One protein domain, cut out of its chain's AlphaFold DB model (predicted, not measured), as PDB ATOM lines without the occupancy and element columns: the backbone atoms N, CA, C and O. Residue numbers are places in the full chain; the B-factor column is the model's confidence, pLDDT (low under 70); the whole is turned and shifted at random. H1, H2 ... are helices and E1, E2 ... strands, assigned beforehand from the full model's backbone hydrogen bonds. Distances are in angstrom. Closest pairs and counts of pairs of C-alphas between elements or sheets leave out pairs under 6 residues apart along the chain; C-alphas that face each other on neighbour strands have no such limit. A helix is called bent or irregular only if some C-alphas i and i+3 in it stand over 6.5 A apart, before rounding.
ATOM      1  N   LEU A   5     196.239 146.768 178.988       97.00
ATOM      2  CA  LEU A   5     196.527 147.977 179.751       97.00
ATOM      3  C   LEU A   5     196.350 149.179 178.818       97.00
ATOM      4  O   LEU A   5     196.960 149.223 177.748       97.00
ATOM      5  N   ALA A   6     195.482 150.113 179.197       96.31
ATOM      6  CA  ALA A   6     195.227 151.327 178.439       96.31
ATOM      7  C   ALA A   6     196.460 152.239 178.466       96.31
ATOM      8  O   ALA A   6     196.995 152.539 179.532       96.31
ATOM      9  N   GLU A   7     196.885 152.704 177.292       95.62
ATOM     10  CA  GLU A   7     198.110 153.498 177.145       95.62
ATOM     11  C   GLU A   7     198.066 154.799 177.958       95.62
ATOM     12  O   GLU A   7     199.036 155.174 178.607       95.62
ATOM     13  N   GLU A   8     196.894 155.432 178.010       95.38
ATOM     14  CA  GLU A   8     196.645 156.678 178.746       95.38
ATOM     15  C   GLU A   8     196.851 156.560 180.268       95.38
ATOM     16  O   GLU A   8     197.134 157.562 180.925       95.38
ATOM     17  N   ASP A   9     196.702 155.362 180.840       97.12
ATOM     18  CA  ASP A   9     196.875 155.113 182.279       97.12
ATOM     19  C   ASP A   9     198.160 154.336 182.594       97.12
ATOM     20  O   ASP A   9     198.539 154.240 183.763       97.12
ATOM     21  N   ARG A  10     198.855 153.800 181.579       96.62
ATOM     22  CA  ARG A  10     200.047 152.952 181.736       96.62
ATOM     23  C   ARG A  10     201.088 153.599 182.641       96.62
ATOM     24  O   ARG A  10     201.440 153.031 183.670       96.62
ATOM     25  N   ALA A  11     201.526 154.810 182.298       97.31
ATOM     26  CA  ALA A  11     202.566 155.514 183.046       97.31
ATOM     27  C   ALA A  11     202.158 155.827 184.498       97.31
ATOM     28  O   ALA A  11     203.019 155.976 185.363       97.31
ATOM     29  N   LEU A  12     200.856 155.966 184.782       97.88
ATOM     30  CA  LEU A  12     200.337 156.150 186.143       97.88
ATOM     31  C   LEU A  12     200.326 154.843 186.916       97.88
ATOM     32  O   LEU A  12     200.785 154.792 188.050       97.88
ATOM     33  N   LEU A  13     199.872 153.764 186.304       97.62
ATOM     34  CA  LEU A  13     199.853 152.473 186.972       97.62
ATOM     35  C   LEU A  13     201.264 151.956 187.229       97.62
ATOM     36  O   LEU A  13     201.547 151.503 188.333       97.62
ATOM     37  N   GLU A  14     202.171 152.079 186.263       97.19
ATOM     38  CA  GLU A  14     203.555 151.621 186.397       97.19
ATOM     39  C   GLU A  14     204.310 152.371 187.502       97.19
ATOM     40  O   GLU A  14     204.937 151.721 188.339       97.19
ATOM     41  N   ARG A  15     204.184 153.706 187.604       97.62
ATOM     42  CA  ARG A  15     204.844 154.472 188.682       97.62
ATOM     43  C   ARG A  15     204.301 154.170 190.082       97.62
ATOM     44  O   ARG A  15     205.022 154.337 191.058       97.62
ATOM     45  N   HIS A  16     203.057 153.696 190.179       97.69
ATOM     46  CA  HIS A  16     202.459 153.205 191.429       97.69
ATOM     47  C   HIS A  16     202.671 151.696 191.644       97.69
ATOM     48  O   HIS A  16     202.150 151.133 192.606       97.69
ATOM     49  N   GLY A  17     203.415 151.022 190.760       97.50
ATOM     50  CA  GLY A  17     203.671 149.582 190.832       97.50
ATOM     51  C   GLY A  17     202.447 148.708 190.534       97.50
ATOM     52  O   GLY A  17     202.450 147.531 190.864       97.50
ATOM     53  N   LEU A  18     201.401 149.262 189.917       98.06
ATOM     54  CA  LEU A  18     200.106 148.633 189.628       98.06
ATOM     55  C   LEU A  18     199.917 148.286 188.138       98.06
ATOM     56  O   LEU A  18     198.802 148.030 187.693       98.06
ATOM     57  N   GLY A  19     200.995 148.270 187.350       96.50
ATOM     58  CA  GLY A  19     200.960 147.975 185.908       96.50
ATOM     59  C   GLY A  19     200.784 146.495 185.543       96.50
ATOM     60  O   GLY A  19     200.776 146.154 184.363       96.50
ATOM     61  N   THR A  20     200.670 145.596 186.526       97.19
ATOM     62  CA  THR A  20     200.606 144.145 186.301       97.19
ATOM     63  C   THR A  20     199.401 143.515 186.986       97.19
ATOM     64  O   THR A  20     198.906 144.016 187.999       97.19
ATOM     65  N   PHE A  21     198.960 142.366 186.464       97.25
ATOM     66  CA  PHE A  21     197.894 141.576 187.078       97.25
ATOM     67  C   PHE A  21     198.184 141.262 188.546       97.25
ATOM     68  O   PHE A  21     197.323 141.469 189.395       97.25
ATOM     69  N   ASP A  22     199.387 140.767 188.847       96.88
ATOM     70  CA  ASP A  22     199.729 140.278 190.184       96.88
ATOM     71  C   ASP A  22     199.758 141.425 191.201       96.88
ATOM     72  O   ASP A  22     199.252 141.275 192.314       96.88
ATOM     73  N   ALA A  23     200.237 142.606 190.798       97.69
ATOM     74  CA  ALA A  23     200.187 143.795 191.640       97.69
ATOM     75  C   ALA A  23     198.748 144.266 191.907       97.69
ATOM     76  O   ALA A  23     198.380 144.533 193.052       97.69
ATOM     77  N   LEU A  24     197.908 144.322 190.867       98.06
ATOM     78  CA  LEU A  24     196.495 144.684 191.009       98.06
ATOM     79  C   LEU A  24     195.714 143.649 191.825       98.06
ATOM     80  O   LEU A  24     194.794 144.013 192.559       98.06
ATOM     81  N   TRP A  25     196.074 142.371 191.729       97.56
ATOM     82  CA  TRP A  25     195.486 141.289 192.513       97.56
ATOM     83  C   TRP A  25     195.862 141.391 193.995       97.56
ATOM     84  O   TRP A  25     194.989 141.289 194.853       97.56
ATOM     85  N   ALA A  26     197.141 141.629 194.296       97.12
ATOM     86  CA  ALA A  26     197.675 141.633 195.659       97.12
ATOM     87  C   ALA A  26     197.422 142.937 196.439       97.12
ATOM     88  O   ALA A  26     197.560 142.954 197.665       97.12
ATOM     89  N   LYS A  27     197.070 144.038 195.758       97.56
ATOM     90  CA  LYS A  27     196.846 145.344 196.395       97.56
ATOM     91  C   LYS A  27     195.744 145.262 197.462       97.56
ATOM     92  O   LYS A  27     194.592 144.954 197.162       97.56
ATOM     93  N   GLN A  28     196.072 145.607 198.700       96.25
ATOM     94  CA  GLN A  28     195.089 145.673 199.783       96.25
ATOM     95  C   GLN A  28     194.200 146.908 199.607       96.25
ATOM     96  O   GLN A  28     194.717 148.018 199.466       96.25
ATOM     97  N   LEU A  29     192.884 146.694 199.556       95.69
ATOM     98  CA  LEU A  29     191.847 147.718 199.413       95.69
ATOM     99  C   LEU A  29     190.603 147.263 200.173       95.69
ATOM    100  O   LEU A  29     190.346 146.063 200.271       95.69
ATOM    101  N   GLU A  30     189.819 148.223 200.648       92.81
ATOM    102  CA  GLU A  30     188.497 147.963 201.206       92.81
ATOM    103  C   GLU A  30     187.480 147.789 200.074       92.81
ATOM    104  O   GLU A  30     187.506 148.516 199.071       92.81
ATOM    105  N   ALA A  31     186.635 146.766 200.192       92.06
ATOM    106  CA  ALA A  31     185.589 146.522 199.213       92.06
ATOM    107  C   ALA A  31     184.508 147.604 199.331       92.06
ATOM    108  O   ALA A  31     184.180 148.047 200.427       92.06
ATOM    109  N   VAL A  32     183.965 148.033 198.191       92.12
ATOM    110  CA  VAL A  32     182.874 149.021 198.144       92.12
ATOM    111  C   VAL A  32     181.576 148.418 198.693       92.12
ATOM    112  O   VAL A  32     180.748 149.132 199.252       92.12
ATOM    113  N   ASP A  33     181.410 147.107 198.527       89.12
ATOM    114  CA  ASP A  33     180.263 146.314 198.946       89.12
ATOM    115  C   ASP A  33     180.686 144.912 199.423       89.12
ATOM    116  O   ASP A  33     181.849 144.505 199.316       89.12
ATOM    117  N   GLU A  34     179.729 144.162 199.974       91.12
ATOM    118  CA  GLU A  34     179.948 142.757 200.313       91.12
ATOM    119  C   GLU A  34     180.333 141.952 199.057       91.12
ATOM    120  O   GLU A  34     179.680 142.070 198.015       91.12
ATOM    121  N   PRO A  35     181.367 141.090 199.124       91.19
ATOM    122  CA  PRO A  35     181.727 140.217 198.017       91.19
ATOM    123  C   PRO A  35     180.543 139.382 197.525       91.19
ATOM    124  O   PRO A  35     179.914 138.644 198.283       91.19
ATOM    125  N   ASN A  36     180.312 139.400 196.215       91.56
ATOM    126  CA  ASN A  36     179.379 138.474 195.592       91.56
ATOM    127  C   ASN A  36     179.990 137.073 195.648       91.56
ATOM    128  O   ASN A  36     181.020 136.832 195.019       91.56
ATOM    129  N   THR A  37     179.362 136.148 196.370       92.19
ATOM    130  CA  THR A  37     179.794 134.748 196.456       92.19
ATOM    131  C   THR A  37     178.763 133.835 195.805       92.19
ATOM    132  O   THR A  37     177.555 134.044 195.896       92.19
ATOM    133  N   GLY A  38     179.229 132.823 195.081       88.75
ATOM    134  CA  GLY A  38     178.351 131.882 194.398       88.75
ATOM    135  C   GLY A  38     179.063 131.126 193.288       88.75
ATOM    136  O   GLY A  38     180.177 131.458 192.895       88.75
ATOM    137  N   ARG A  39     178.416 130.082 192.762       82.50
ATOM    138  CA  ARG A  39     178.927 129.299 191.616       82.50
ATOM    139  C   ARG A  39     180.331 128.702 191.826       82.50
ATOM    140  O   ARG A  39     181.021 128.418 190.854       82.50
ATOM    141  N   GLY A  40     180.732 128.497 193.084       86.62
ATOM    142  CA  GLY A  40     182.058 127.990 193.451       86.62
ATOM    143  C   GLY A  40     183.162 129.053 193.507       86.62
ATOM    144  O   GLY A  40     184.334 128.692 193.562       86.62
ATOM    145  N   GLY A  41     182.813 130.341 193.499       95.19
ATOM    146  CA  GLY A  41     183.775 131.435 193.558       95.19
ATOM    147  C   GLY A  41     183.209 132.728 194.130       95.19
ATOM    148  O   GLY A  41     182.136 132.750 194.735       95.19
ATOM    149  N   TRP A  42     183.946 133.814 193.925       96.44
ATOM    150  CA  TRP A  42     183.581 135.144 194.398       96.44
ATOM    151  C   TRP A  42     184.006 136.251 193.432       96.44
ATOM    152  O   TRP A  42     184.925 136.079 192.625       96.44
ATOM    153  N   SER A  43     183.354 137.405 193.545       96.38
ATOM    154  CA  SER A  43     183.782 138.652 192.920       96.38
ATOM    155  C   SER A  43     183.540 139.852 193.834       96.38
ATOM    156  O   SER A  43     182.488 139.938 194.463       96.38
ATOM    157  N   SER A  44     184.472 140.798 193.845       97.31
ATOM    158  CA  SER A  44     184.414 142.011 194.668       97.31
ATOM    159  C   SER A  44     184.805 143.238 193.859       97.31
ATOM    160  O   SER A  44     185.599 143.139 192.913       97.31
ATOM    161  N   VAL A  45     184.274 144.392 194.259       97.62
ATOM    162  CA  VAL A  45     184.602 145.698 193.687       97.62
ATOM    163  C   VAL A  45     185.306 146.545 194.741       97.62
ATOM    164  O   VAL A  45     184.884 146.606 195.890       97.62
ATOM    165  N   PHE A  46     186.384 147.207 194.341       97.88
ATOM    166  CA  PHE A  46     187.202 148.069 195.187       97.88
ATOM    167  C   PHE A  46     187.308 149.452 194.551       97.88
ATOM    168  O   PHE A  46     187.377 149.572 193.322       97.88
ATOM    169  N   ARG A  47     187.373 150.498 195.377       97.38
ATOM    170  CA  ARG A  47     187.693 151.854 194.927       97.38
ATOM    171  C   ARG A  47     189.197 152.084 195.064       97.38
ATOM    172  O   ARG A  47     189.793 151.752 196.084       97.38
ATOM    173  N   LEU A  48     189.810 152.638 194.024       97.38
ATOM    174  CA  LEU A  48     191.224 153.001 194.005       97.38
ATOM    175  C   LEU A  48     191.372 154.429 193.486       97.38
ATOM    176  O   LEU A  48     190.927 154.721 192.381       97.38
ATOM    177  N   ASP A  49     192.018 155.296 194.255       97.12
ATOM    178  CA  ASP A  49     192.351 156.657 193.836       97.12
ATOM    179  C   ASP A  49     193.861 156.804 193.680       97.12
ATOM    180  O   ASP A  49     194.624 156.487 194.592       97.12
ATOM    181  N   LEU A  50     194.288 157.287 192.514       96.88
ATOM    182  CA  LEU A  50     195.687 157.558 192.198       96.88
ATOM    183  C   LEU A  50     195.799 158.985 191.665       96.88
ATOM    184  O   LEU A  50     195.265 159.289 190.602       96.88
ATOM    185  N   GLU A  51     196.487 159.867 192.393       96.31
ATOM    186  CA  GLU A  51     196.753 161.253 191.961       96.31
ATOM    187  C   GLU A  51     195.489 162.012 191.501       96.31
ATOM    188  O   GLU A  51     195.474 162.681 190.468       96.31
ATOM    189  N   GLY A  52     194.392 161.872 192.252       95.38
ATOM    190  CA  GLY A  52     193.110 162.513 191.939       95.38
ATOM    191  C   GLY A  52     192.311 161.840 190.817       95.38
ATOM    192  O   GLY A  52     191.230 162.316 190.478       95.38
ATOM    193  N   ARG A  53     192.803 160.732 190.247       96.44
ATOM    194  CA  ARG A  53     192.065 159.902 189.289       96.44
ATOM    195  C   ARG A  53     191.441 158.711 189.988       96.44
ATOM    196  O   ARG A  53     192.126 157.952 190.674       96.44
ATOM    197  N   GLY A  54     190.145 158.548 189.757       97.12
ATOM    198  CA  GLY A  54     189.376 157.467 190.332       97.12
ATOM    199  C   GLY A  54     189.277 156.239 189.441       97.12
ATOM    200  O   GLY A  54     189.070 156.347 188.232       97.12
ATOM    201  N   TYR A  55     189.369 155.067 190.064       98.06
ATOM    202  CA  TYR A  55     189.220 153.765 189.433       98.06
ATOM    203  C   TYR A  55     188.323 152.846 190.260       98.06
ATOM    204  O   TYR A  55     188.372 152.845 191.496       98.06
ATOM    205  N   TYR A  56     187.564 152.003 189.559       98.00
ATOM    206  CA  TYR A  56     186.957 150.806 190.129       98.00
ATOM    207  C   TYR A  56     187.780 149.595 189.723       98.00
ATOM    208  O   TYR A  56     187.935 149.304 188.536       98.00
ATOM    209  N   LEU A  57     188.300 148.883 190.717       98.25
ATOM    210  CA  LEU A  57     189.051 147.655 190.535       98.25
ATOM    211  C   LEU A  57     188.156 146.478 190.903       98.25
ATOM    212  O   LEU A  57     187.746 146.335 192.048       98.25
ATOM    213  N   LYS A  58     187.864 145.617 189.937       98.06
ATOM    214  CA  LYS A  58     187.062 144.416 190.135       98.06
ATOM    215  C   LYS A  58     187.954 143.184 190.109       98.06
ATOM    216  O   LYS A  58     188.764 143.018 189.194       98.06
ATOM    217  N   ARG A  59     187.791 142.305 191.097       97.81
ATOM    218  CA  ARG A  59     188.522 141.032 191.214       97.81
ATOM    219  C   ARG A  59     187.542 139.885 191.303       97.81
ATOM    220  O   ARG A  59     186.501 140.021 191.938       97.81
ATOM    221  N   GLN A  60     187.867 138.770 190.667       96.75
ATOM    222  CA  GLN A  60     187.090 137.543 190.779       96.75
ATOM    223  C   GLN A  60     188.001 136.321 190.836       96.75
ATOM    224  O   GLN A  60     189.028 136.290 190.154       96.75
ATOM    225  N   SER A  61     187.591 135.308 191.598       96.75
ATOM    226  CA  SER A  61     188.173 133.961 191.581       96.75
ATOM    227  C   SER A  61     187.057 132.934 191.457       96.75
ATOM    228  O   SER A  61     186.100 132.984 192.224       96.75
ATOM    229  N   ASN A  62     187.144 132.036 190.473       95.25
ATOM    230  CA  ASN A  62     186.191 130.951 190.194       95.25
ATOM    231  C   ASN A  62     184.714 131.368 190.034       95.25
ATOM    232  O   ASN A  62     183.831 130.517 189.944       95.25
ATOM    233  N   TYR A  63     184.421 132.668 189.948       94.75
ATOM    234  CA  TYR A  63     183.070 133.189 189.757       94.75
ATOM    235  C   TYR A  63     182.683 133.162 188.274       94.75
ATOM    236  O   TYR A  63     182.693 134.168 187.557       94.75
ATOM    237  N   LEU A  64     182.402 131.954 187.790       93.62
ATOM    238  CA  LEU A  64     182.210 131.682 186.371       93.62
ATOM    239  C   LEU A  64     180.735 131.765 185.964       93.62
ATOM    240  O   LEU A  64     179.823 131.343 186.679       93.62
ATOM    241  N   THR A  65     180.488 132.274 184.761       91.06
ATOM    242  CA  THR A  65     179.184 132.188 184.099       91.06
ATOM    243  C   THR A  65     179.255 131.184 182.962       91.06
ATOM    244  O   THR A  65     180.077 131.326 182.060       91.06
ATOM    245  N   ARG A  66     178.367 130.186 182.983       90.69
ATOM    246  CA  ARG A  66     178.213 129.229 181.884       90.69
ATOM    247  C   ARG A  66     177.239 129.782 180.856       90.69
ATOM    248  O   ARG A  66     176.160 130.255 181.203       90.69
ATOM    249  N   THR A  67     177.634 129.730 179.594       86.81
ATOM    250  CA  THR A  67     176.800 130.115 178.449       86.81
ATOM    251  C   THR A  67     176.945 129.058 177.360       86.81
ATOM    252  O   THR A  67     177.855 128.234 177.426       86.81
ATOM    253  N   LEU A  68     176.109 129.097 176.319       89.38
ATOM    254  CA  LEU A  68     176.279 128.200 175.164       89.38
ATOM    255  C   LEU A  68     177.659 128.346 174.497       89.38
ATOM    256  O   LEU A  68     178.187 127.380 173.964       89.38
ATOM    257  N   HIS A  69     178.257 129.539 174.562       85.81
ATOM    258  CA  HIS A  69     179.571 129.826 173.977       85.81
ATOM    259  C   HIS A  69     180.726 129.508 174.947       85.81
ATOM    260  O   HIS A  69     181.877 129.432 174.531       85.81
ATOM    261  N   ALA A  70     180.423 129.322 176.234       88.19
ATOM    262  CA  ALA A  70     181.369 128.980 177.291       88.19
ATOM    263  C   ALA A  70     180.755 127.898 178.204       88.19
ATOM    264  O   ALA A  70     180.374 128.193 179.344       88.19
ATOM    265  N   PRO A  71     180.620 126.645 177.720       89.56
ATOM    266  CA  PRO A  71     179.931 125.582 178.458       89.56
ATOM    267  C   PRO A  71     180.651 125.207 179.762       89.56
ATOM    268  O   PRO A  71     180.008 124.874 180.756       89.56
ATOM    269  N   PHE A  72     181.978 125.350 179.796       89.62
ATOM    270  CA  PHE A  72     182.800 125.149 180.998       89.62
ATOM    271  C   PHE A  72     182.900 126.395 181.894       89.62
ATOM    272  O   PHE A  72     183.519 126.345 182.953       89.62
ATOM    273  N   GLY A  73     182.238 127.486 181.508       91.38
ATOM    274  CA  GLY A  73     182.245 128.759 182.216       91.38
ATOM    275  C   GLY A  73     183.338 129.708 181.735       91.38
ATOM    276  O   GLY A  73     184.440 129.294 181.388       91.38
ATOM    277  N   GLU A  74     183.024 131.001 181.740       93.19
ATOM    278  CA  GLU A  74     183.999 132.085 181.604       93.19
ATOM    279  C   GLU A  74     183.841 133.071 182.772       93.19
ATOM    280  O   GLU A  74     182.727 133.220 183.297       93.19
ATOM    281  N   PRO A  75     184.916 133.749 183.203       94.00
ATOM    282  CA  PRO A  75     184.810 134.765 184.238       94.00
ATOM    283  C   PRO A  75     183.878 135.900 183.799       94.00
ATOM    284  O   PRO A  75     183.901 136.346 182.648       94.00
ATOM    285  N   SER A  76     183.062 136.416 184.716       92.81
ATOM    286  CA  SER A  76     182.050 137.426 184.377       92.81
ATOM    287  C   SER A  76     182.684 138.717 183.842       92.81
ATOM    288  O   SER A  76     182.204 139.272 182.852       92.81
ATOM    289  N   PHE A  77     183.830 139.136 184.390       94.50
ATOM    290  CA  PHE A  77     184.553 140.305 183.872       94.50
ATOM    291  C   PHE A  77     185.194 140.104 182.496       94.50
ATOM    292  O   PHE A  77     185.402 141.088 181.793       94.50
ATOM    293  N   THR A  78     185.436 138.867 182.051       93.75
ATOM    294  CA  THR A  78     185.875 138.604 180.668       93.75
ATOM    295  C   THR A  78     184.780 139.012 179.681       93.75
ATOM    296  O   THR A  78     185.052 139.639 178.652       93.75
ATOM    297  N   ARG A  79     183.513 138.743 180.024       92.69
ATOM    298  CA  ARG A  79     182.347 139.190 179.245       92.69
ATOM    299  C   ARG A  79     182.176 140.700 179.302       92.69
ATOM    300  O   ARG A  79     181.928 141.321 178.271       92.69
ATOM    301  N   GLU A  80     182.318 141.279 180.490       95.25
ATOM    302  CA  GLU A  80     182.209 142.724 180.685       95.25
ATOM    303  C   GLU A  80     183.250 143.476 179.848       95.25
ATOM    304  O   GLU A  80     182.891 144.353 179.066       95.25
ATOM    305  N   PHE A  81     184.518 143.059 179.906       95.81
ATOM    306  CA  PHE A  81     185.585 143.628 179.086       95.81
ATOM    307  C   PHE A  81     185.286 143.509 177.585       95.81
ATOM    308  O   PHE A  81     185.411 144.486 176.843       95.81
ATOM    309  N   ARG A  82     184.825 142.336 177.124       94.19
ATOM    310  CA  ARG A  82     184.435 142.119 175.721       94.19
ATOM    311  C   ARG A  82     183.331 143.090 175.284       94.19
ATOM    312  O   ARG A  82     183.411 143.641 174.185       94.19
ATOM    313  N   ASN A  83     182.336 143.328 176.137       94.94
ATOM    314  CA  ASN A  83     181.240 144.258 175.863       94.94
ATOM    315  C   ASN A  83     181.700 145.719 175.863       94.94
ATOM    316  O   ASN A  83     181.358 146.445 174.933       94.94
ATOM    317  N   ILE A  84     182.536 146.128 176.824       95.31
ATOM    318  CA  ILE A  84     183.142 147.468 176.857       95.31
ATOM    319  C   ILE A  84     183.886 147.743 175.546       95.31
ATOM    320  O   ILE A  84     183.624 148.739 174.870       95.31
ATOM    321  N   ARG A  85     184.760 146.821 175.124       94.19
ATOM    322  CA  ARG A  85     185.509 146.952 173.865       94.19
ATOM    323  C   ARG A  85     184.590 146.993 172.646       94.19
ATOM    324  O   ARG A  85     184.879 147.709 171.691       94.19
ATOM    325  N   ARG A  86     183.487 146.236 172.657       95.25
ATOM    326  CA  ARG A  86     182.489 146.259 171.580       95.25
ATOM    327  C   ARG A  86     181.788 147.614 171.493       95.25
ATOM    328  O   ARG A  86     181.690 148.148 170.396       95.25
ATOM    329  N   TYR A  87     181.336 148.176 172.612       95.88
ATOM    330  CA  TYR A  87     180.663 149.478 172.630       95.88
ATOM    331  C   TYR A  87     181.594 150.618 172.218       95.88
ATOM    332  O   TYR A  87     181.201 151.428 171.383       95.88
ATOM    333  N   GLN A  88     182.856 150.594 172.662       92.06
ATOM    334  CA  GLN A  88     183.880 151.540 172.203       92.06
ATOM    335  C   GLN A  88     184.039 151.528 170.675       92.06
ATOM    336  O   GLN A  88     184.049 152.584 170.050       92.06
ATOM    337  N   LYS A  89     184.104 150.343 170.050       93.00
ATOM    338  CA  LYS A  89     184.202 150.218 168.582       93.00
ATOM    339  C   LYS A  89     182.969 150.733 167.840       93.00
ATOM    340  O   LYS A  89     183.083 151.119 166.685       93.00
ATOM    341  N   LEU A  90     181.805 150.695 168.483       95.81
ATOM    342  CA  LEU A  90     180.541 151.166 167.918       95.81
ATOM    343  C   LEU A  90     180.284 152.654 168.196       95.81
ATOM    344  O   LEU A  90     179.240 153.159 167.800       95.81
ATOM    345  N   GLY A  91     181.192 153.350 168.891       93.69
ATOM    346  CA  GLY A  91     180.991 154.744 169.295       93.69
ATOM    347  C   GLY A  91     179.881 154.930 170.334       93.69
ATOM    348  O   GLY A  91     179.397 156.042 170.519       93.69
ATOM    349  N   ILE A  92     179.465 153.854 171.010       95.38
ATOM    350  CA  ILE A  92     178.451 153.910 172.063       95.38
ATOM    351  C   ILE A  92     179.156 154.291 173.372       95.38
ATOM    352  O   ILE A  92     180.067 153.562 173.786       95.38
ATOM    353  N   PRO A  93     178.752 155.388 174.043       91.31
ATOM    354  CA  PRO A  93     179.310 155.761 175.336       91.31
ATOM    355  C   PRO A  93     179.172 154.618 176.352       91.31
ATOM    356  O   PRO A  93     178.079 154.109 176.589       91.31
ATOM    357  N   ALA A  94     180.294 154.199 176.934       90.31
ATOM    358  CA  ALA A  94     180.376 153.098 177.888       90.31
ATOM    359  C   ALA A  94     181.547 153.311 178.859       90.31
ATOM    360  O   ALA A  94     182.364 154.217 178.676       90.31
ATOM    361  N   LEU A  95     181.648 152.443 179.872       92.50
ATOM    362  CA  LEU A  95     182.784 152.404 180.796       92.50
ATOM    363  C   LEU A  95     184.113 152.325 180.036       92.50
ATOM    364  O   LEU A  95     184.230 151.649 179.012       92.50
ATOM    365  N   GLN A  96     185.140 152.983 180.564       93.94
ATOM    366  CA  GLN A  96     186.477 152.964 179.980       93.94
ATOM    367  C   GLN A  96     187.335 151.950 180.731       93.94
ATOM    368  O   GLN A  96     187.694 152.168 181.888       93.94
ATOM    369  N   ALA A  97     187.629 150.821 180.079       96.88
ATOM    370  CA  ALA A  97     188.535 149.817 180.620       96.88
ATOM    371  C   ALA A  97     189.969 150.353 180.645       96.88
ATOM    372  O   ALA A  97     190.461 150.872 179.643       96.88
ATOM    373  N   VAL A  98     190.626 150.169 181.783       97.69
ATOM    374  CA  VAL A  98     191.995 150.606 182.064       97.69
ATOM    375  C   VAL A  98     192.938 149.413 182.110       97.69
ATOM    376  O   VAL A  98     194.005 149.445 181.511       97.69
ATOM    377  N   PHE A  99     192.525 148.338 182.776       98.19
ATOM    378  CA  PHE A  99     193.262 147.082 182.807       98.19
ATOM    379  C   PHE A  99     192.296 145.911 182.687       98.19
ATOM    380  O   PHE A  99     191.205 145.944 183.259       98.19
ATOM    381  N   PHE A 100     192.701 144.860 181.985       98.12
ATOM    382  CA  PHE A 100     192.029 143.572 182.055       98.12
ATOM    383  C   PHE A 100     193.040 142.433 181.956       98.12
ATOM    384  O   PHE A 100     193.887 142.425 181.066       98.12
ATOM    385  N   GLY A 101     192.910 141.439 182.829       97.19
ATOM    386  CA  GLY A 101     193.707 140.222 182.766       97.19
ATOM    387  C   GLY A 101     192.934 139.028 183.309       97.19
ATOM    388  O   GLY A 101     192.096 139.163 184.202       97.19
ATOM    389  N   GLU A 102     193.228 137.855 182.761       95.88
ATOM    390  CA  GLU A 102     192.653 136.572 183.164       95.88
ATOM    391  C   GLU A 102     193.772 135.539 183.254       95.88
ATOM    392  O   GLU A 102     194.582 135.410 182.331       95.88
ATOM    393  N   ARG A 103     193.826 134.798 184.363       94.06
ATOM    394  CA  ARG A 103     194.885 133.822 184.629       94.06
ATOM    395  C   ARG A 103     194.336 132.596 185.345       94.06
ATOM    396  O   ARG A 103     193.396 132.688 186.130       94.06
ATOM    397  N   LYS A 104     194.971 131.449 185.099       93.81
ATOM    398  CA  LYS A 104     194.761 130.222 185.871       93.81
ATOM    399  C   LYS A 104     195.908 130.059 186.861       93.81
ATOM    400  O   LYS A 104     197.053 129.961 186.431       93.81
ATOM    401  N   VAL A 105     195.612 130.045 188.157       92.44
ATOM    402  CA  VAL A 105     196.616 129.961 189.230       92.44
ATOM    403  C   VAL A 105     196.160 128.919 190.243       92.44
ATOM    404  O   VAL A 105     195.095 129.066 190.828       92.44
ATOM    405  N   GLY A 106     196.941 127.852 190.434       90.19
ATOM    406  CA  GLY A 106     196.629 126.819 191.434       90.19
ATOM    407  C   GLY A 106     195.263 126.142 191.252       90.19
ATOM    408  O   GLY A 106     194.620 125.800 192.233       90.19
ATOM    409  N   GLY A 107     194.787 125.999 190.009       90.75
ATOM    410  CA  GLY A 107     193.456 125.453 189.707       90.75
ATOM    411  C   GLY A 107     192.316 126.478 189.749       90.75
ATOM    412  O   GLY A 107     191.220 126.172 189.289       90.75
ATOM    413  N   GLU A 108     192.569 127.702 190.214       94.06
ATOM    414  CA  GLU A 108     191.590 128.787 190.189       94.06
ATOM    415  C   GLU A 108     191.654 129.576 188.883       94.06
ATOM    416  O   GLU A 108     192.736 129.861 188.367       94.06
ATOM    417  N   VAL A 109     190.495 129.993 188.378       95.06
ATOM    418  CA  VAL A 109     190.389 130.967 187.290       95.06
ATOM    419  C   VAL A 109     190.146 132.340 187.900       95.06
ATOM    420  O   VAL A 109     189.082 132.602 188.464       95.06
ATOM    421  N   ARG A 110     191.131 133.225 187.774       96.56
ATOM    422  CA  ARG A 110     191.091 134.580 188.318       96.56
ATOM    423  C   ARG A 110     191.007 135.595 187.197       96.56
ATOM    424  O   ARG A 110     191.645 135.431 186.158       96.56
ATOM    425  N   ALA A 111     190.271 136.673 187.430       97.25
ATOM    426  CA  ALA A 111     190.300 137.821 186.538       97.25
ATOM    427  C   ALA A 111     190.287 139.139 187.305       97.25
ATOM    428  O   ALA A 111     189.698 139.253 188.383       97.25
ATOM    429  N   VAL A 112     190.918 140.132 186.691       97.94
ATOM    430  CA  VAL A 112     190.944 141.519 187.139       97.94
ATOM    431  C   VAL A 112     190.412 142.380 186.006       97.94
ATOM    432  O   VAL A 112     190.852 142.238 184.865       97.94
ATOM    433  N   LEU A 113     189.484 143.275 186.322       98.12
ATOM    434  CA  LEU A 113     189.025 144.331 185.425       98.12
ATOM    435  C   LEU A 113     189.075 145.648 186.183       98.12
ATOM    436  O   LEU A 113     188.491 145.765 187.254       98.12
ATOM    437  N   MET A 114     189.749 146.637 185.618       98.31
ATOM    438  CA  MET A 114     189.791 147.984 186.162       98.31
ATOM    439  C   MET A 114     189.175 148.955 185.169       98.31
ATOM    440  O   MET A 114     189.485 148.896 183.978       98.31
ATOM    441  N   THR A 115     188.323 149.854 185.652       97.94
ATOM    442  CA  THR A 115     187.712 150.926 184.858       97.94
ATOM    443  C   THR A 115     187.943 152.273 185.520       97.94
ATOM    444  O   THR A 115     188.157 152.336 186.730       97.94
ATOM    445  N   ARG A 116     187.869 153.356 184.743       96.50
ATOM    446  CA  ARG A 116     187.767 154.712 185.309       96.50
ATOM    447  C   ARG A 116     186.452 154.848 186.096       96.50
ATOM    448  O   ARG A 116     185.473 154.184 185.733       96.50
ATOM    449  N   ALA A 117     186.486 155.604 187.194       92.12
ATOM    450  CA  ALA A 117     185.329 155.891 188.049       92.12
ATOM    451  C   ALA A 117     184.408 156.961 187.455       92.12
ATOM    452  O   ALA A 117     184.909 157.799 186.671       92.12
TER     453      ALA A 117
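AT A GLANCE: This is residues 5 to 117 of the 117 residues of the protein "Lipopolysaccharide kinase" of Pseudomonas sp. HMWF005 (UniProt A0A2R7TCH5). What does the model look like at first sight? A twisted sheet of five strands makes a wall, with the long helix H3 slanting over the E7 and E6 part of one face and the short helix H2 crossing over E7 on the other face. At one end of E3 the chain turns off into a small hairpin, E4 and E5, which leads straight into H3, while H1 only grazes the sheet. What is it made of? The printed part has 113 residues with three named helices and seven named strands, along the chain H1 H2 E1 E2 E3 E4 E5 H3 E6 E7, and its class is mixed, helices and strands. The large sheet has the order E1 E2 E3 E7 E6 and is antiparallel throughout, and the whole is compact, with a radius of gyration of the C-alphas of 14.1 A and spans of 40 by 35 by 24 A.

HOW THE PARTS SIT: How is the large sheet joined? E1, residues 36 to 38, E2, residues 41 to 50, and E3, residues 53 to 61, form a meander, each strand the antiparallel neighbour of the one before, with N 36 and O 43 at 2.8 A and N 46 and O 57 at 2.8 A. E7, residues 108 to 116, is the antiparallel neighbour of E3, with N 58 and O 113 at 2.8 A, and forms a hairpin with the edge strand E6, residues 97 to 105, with N 103 and O 110 at 2.9 A. Which helices are on it? H3, residues 76 to 89, is over E7 and E6 at a height over the sheet of 10.2 A, only just slantwise to the strands at 32 degrees to E6 on the local plane; the closest C-alphas of H3 and E7 are those of Phe 77 and Leu 113, 6.2 A apart. H2, residues 21 to 26, is on the opposite face, over E7 at a height over the sheet of 8.7 A and across the strands at 86 degrees to E7 on the local plane; its closest C-alphas with E6 are those of Phe 21 and Gly 101, 6.2 A apart. H1, residues 7 to 15, only grazes the sheet with its residues 7 to 13, and is apart from H3. Where does the small sheet stand? E3 runs on into E4, residues 64 to 67, across a break of 2 residues, at 76 degrees. E4 and E5, residues 70 to 75, are an antiparallel hairpin, with N 65 and O 74 at 2.8 A; the closest C-alphas of E4 and H3 are those of Thr 65 and Ser 76, 6.0 A apart. What do the helix backbones show? In H2 and H3 every O i to N i+4 pair is within hydrogen-bond range, and in H1 3 of 5 are.

IN THESE COORDINATES: Where do the strands run? E2 is 28.7 A long from C-alpha 41 at (183.775, 131.435, 193.558) to C-alpha 50. E7 measures 26.7 A and ends with C-alpha 116 at (187.767, 154.712, 185.309), E3 measures 26.3 A and E6 23.1 A. E4 and E5 each measure 9.7 A, and E1 6.8 A. Where are the helices? H1 begins with C-alpha 7 at (198.110, 153.498, 177.145) and measures 13.4 A; it is irregular, with C-alphas 8 and 11 at 7.4 A. H3 measures 20.4 A and H2 8.6 A.

THE WHOLE: How large is it? The two C-alphas farthest apart are those of Glu 51 and Leu 68, 42.4 A. Is it unbroken and certain? The printed part has no cut from residue 5 to residue 117, the chain's last residue, and no link is long. The mean pLDDT of the printed part is 94.8, and no printed residue is under 70.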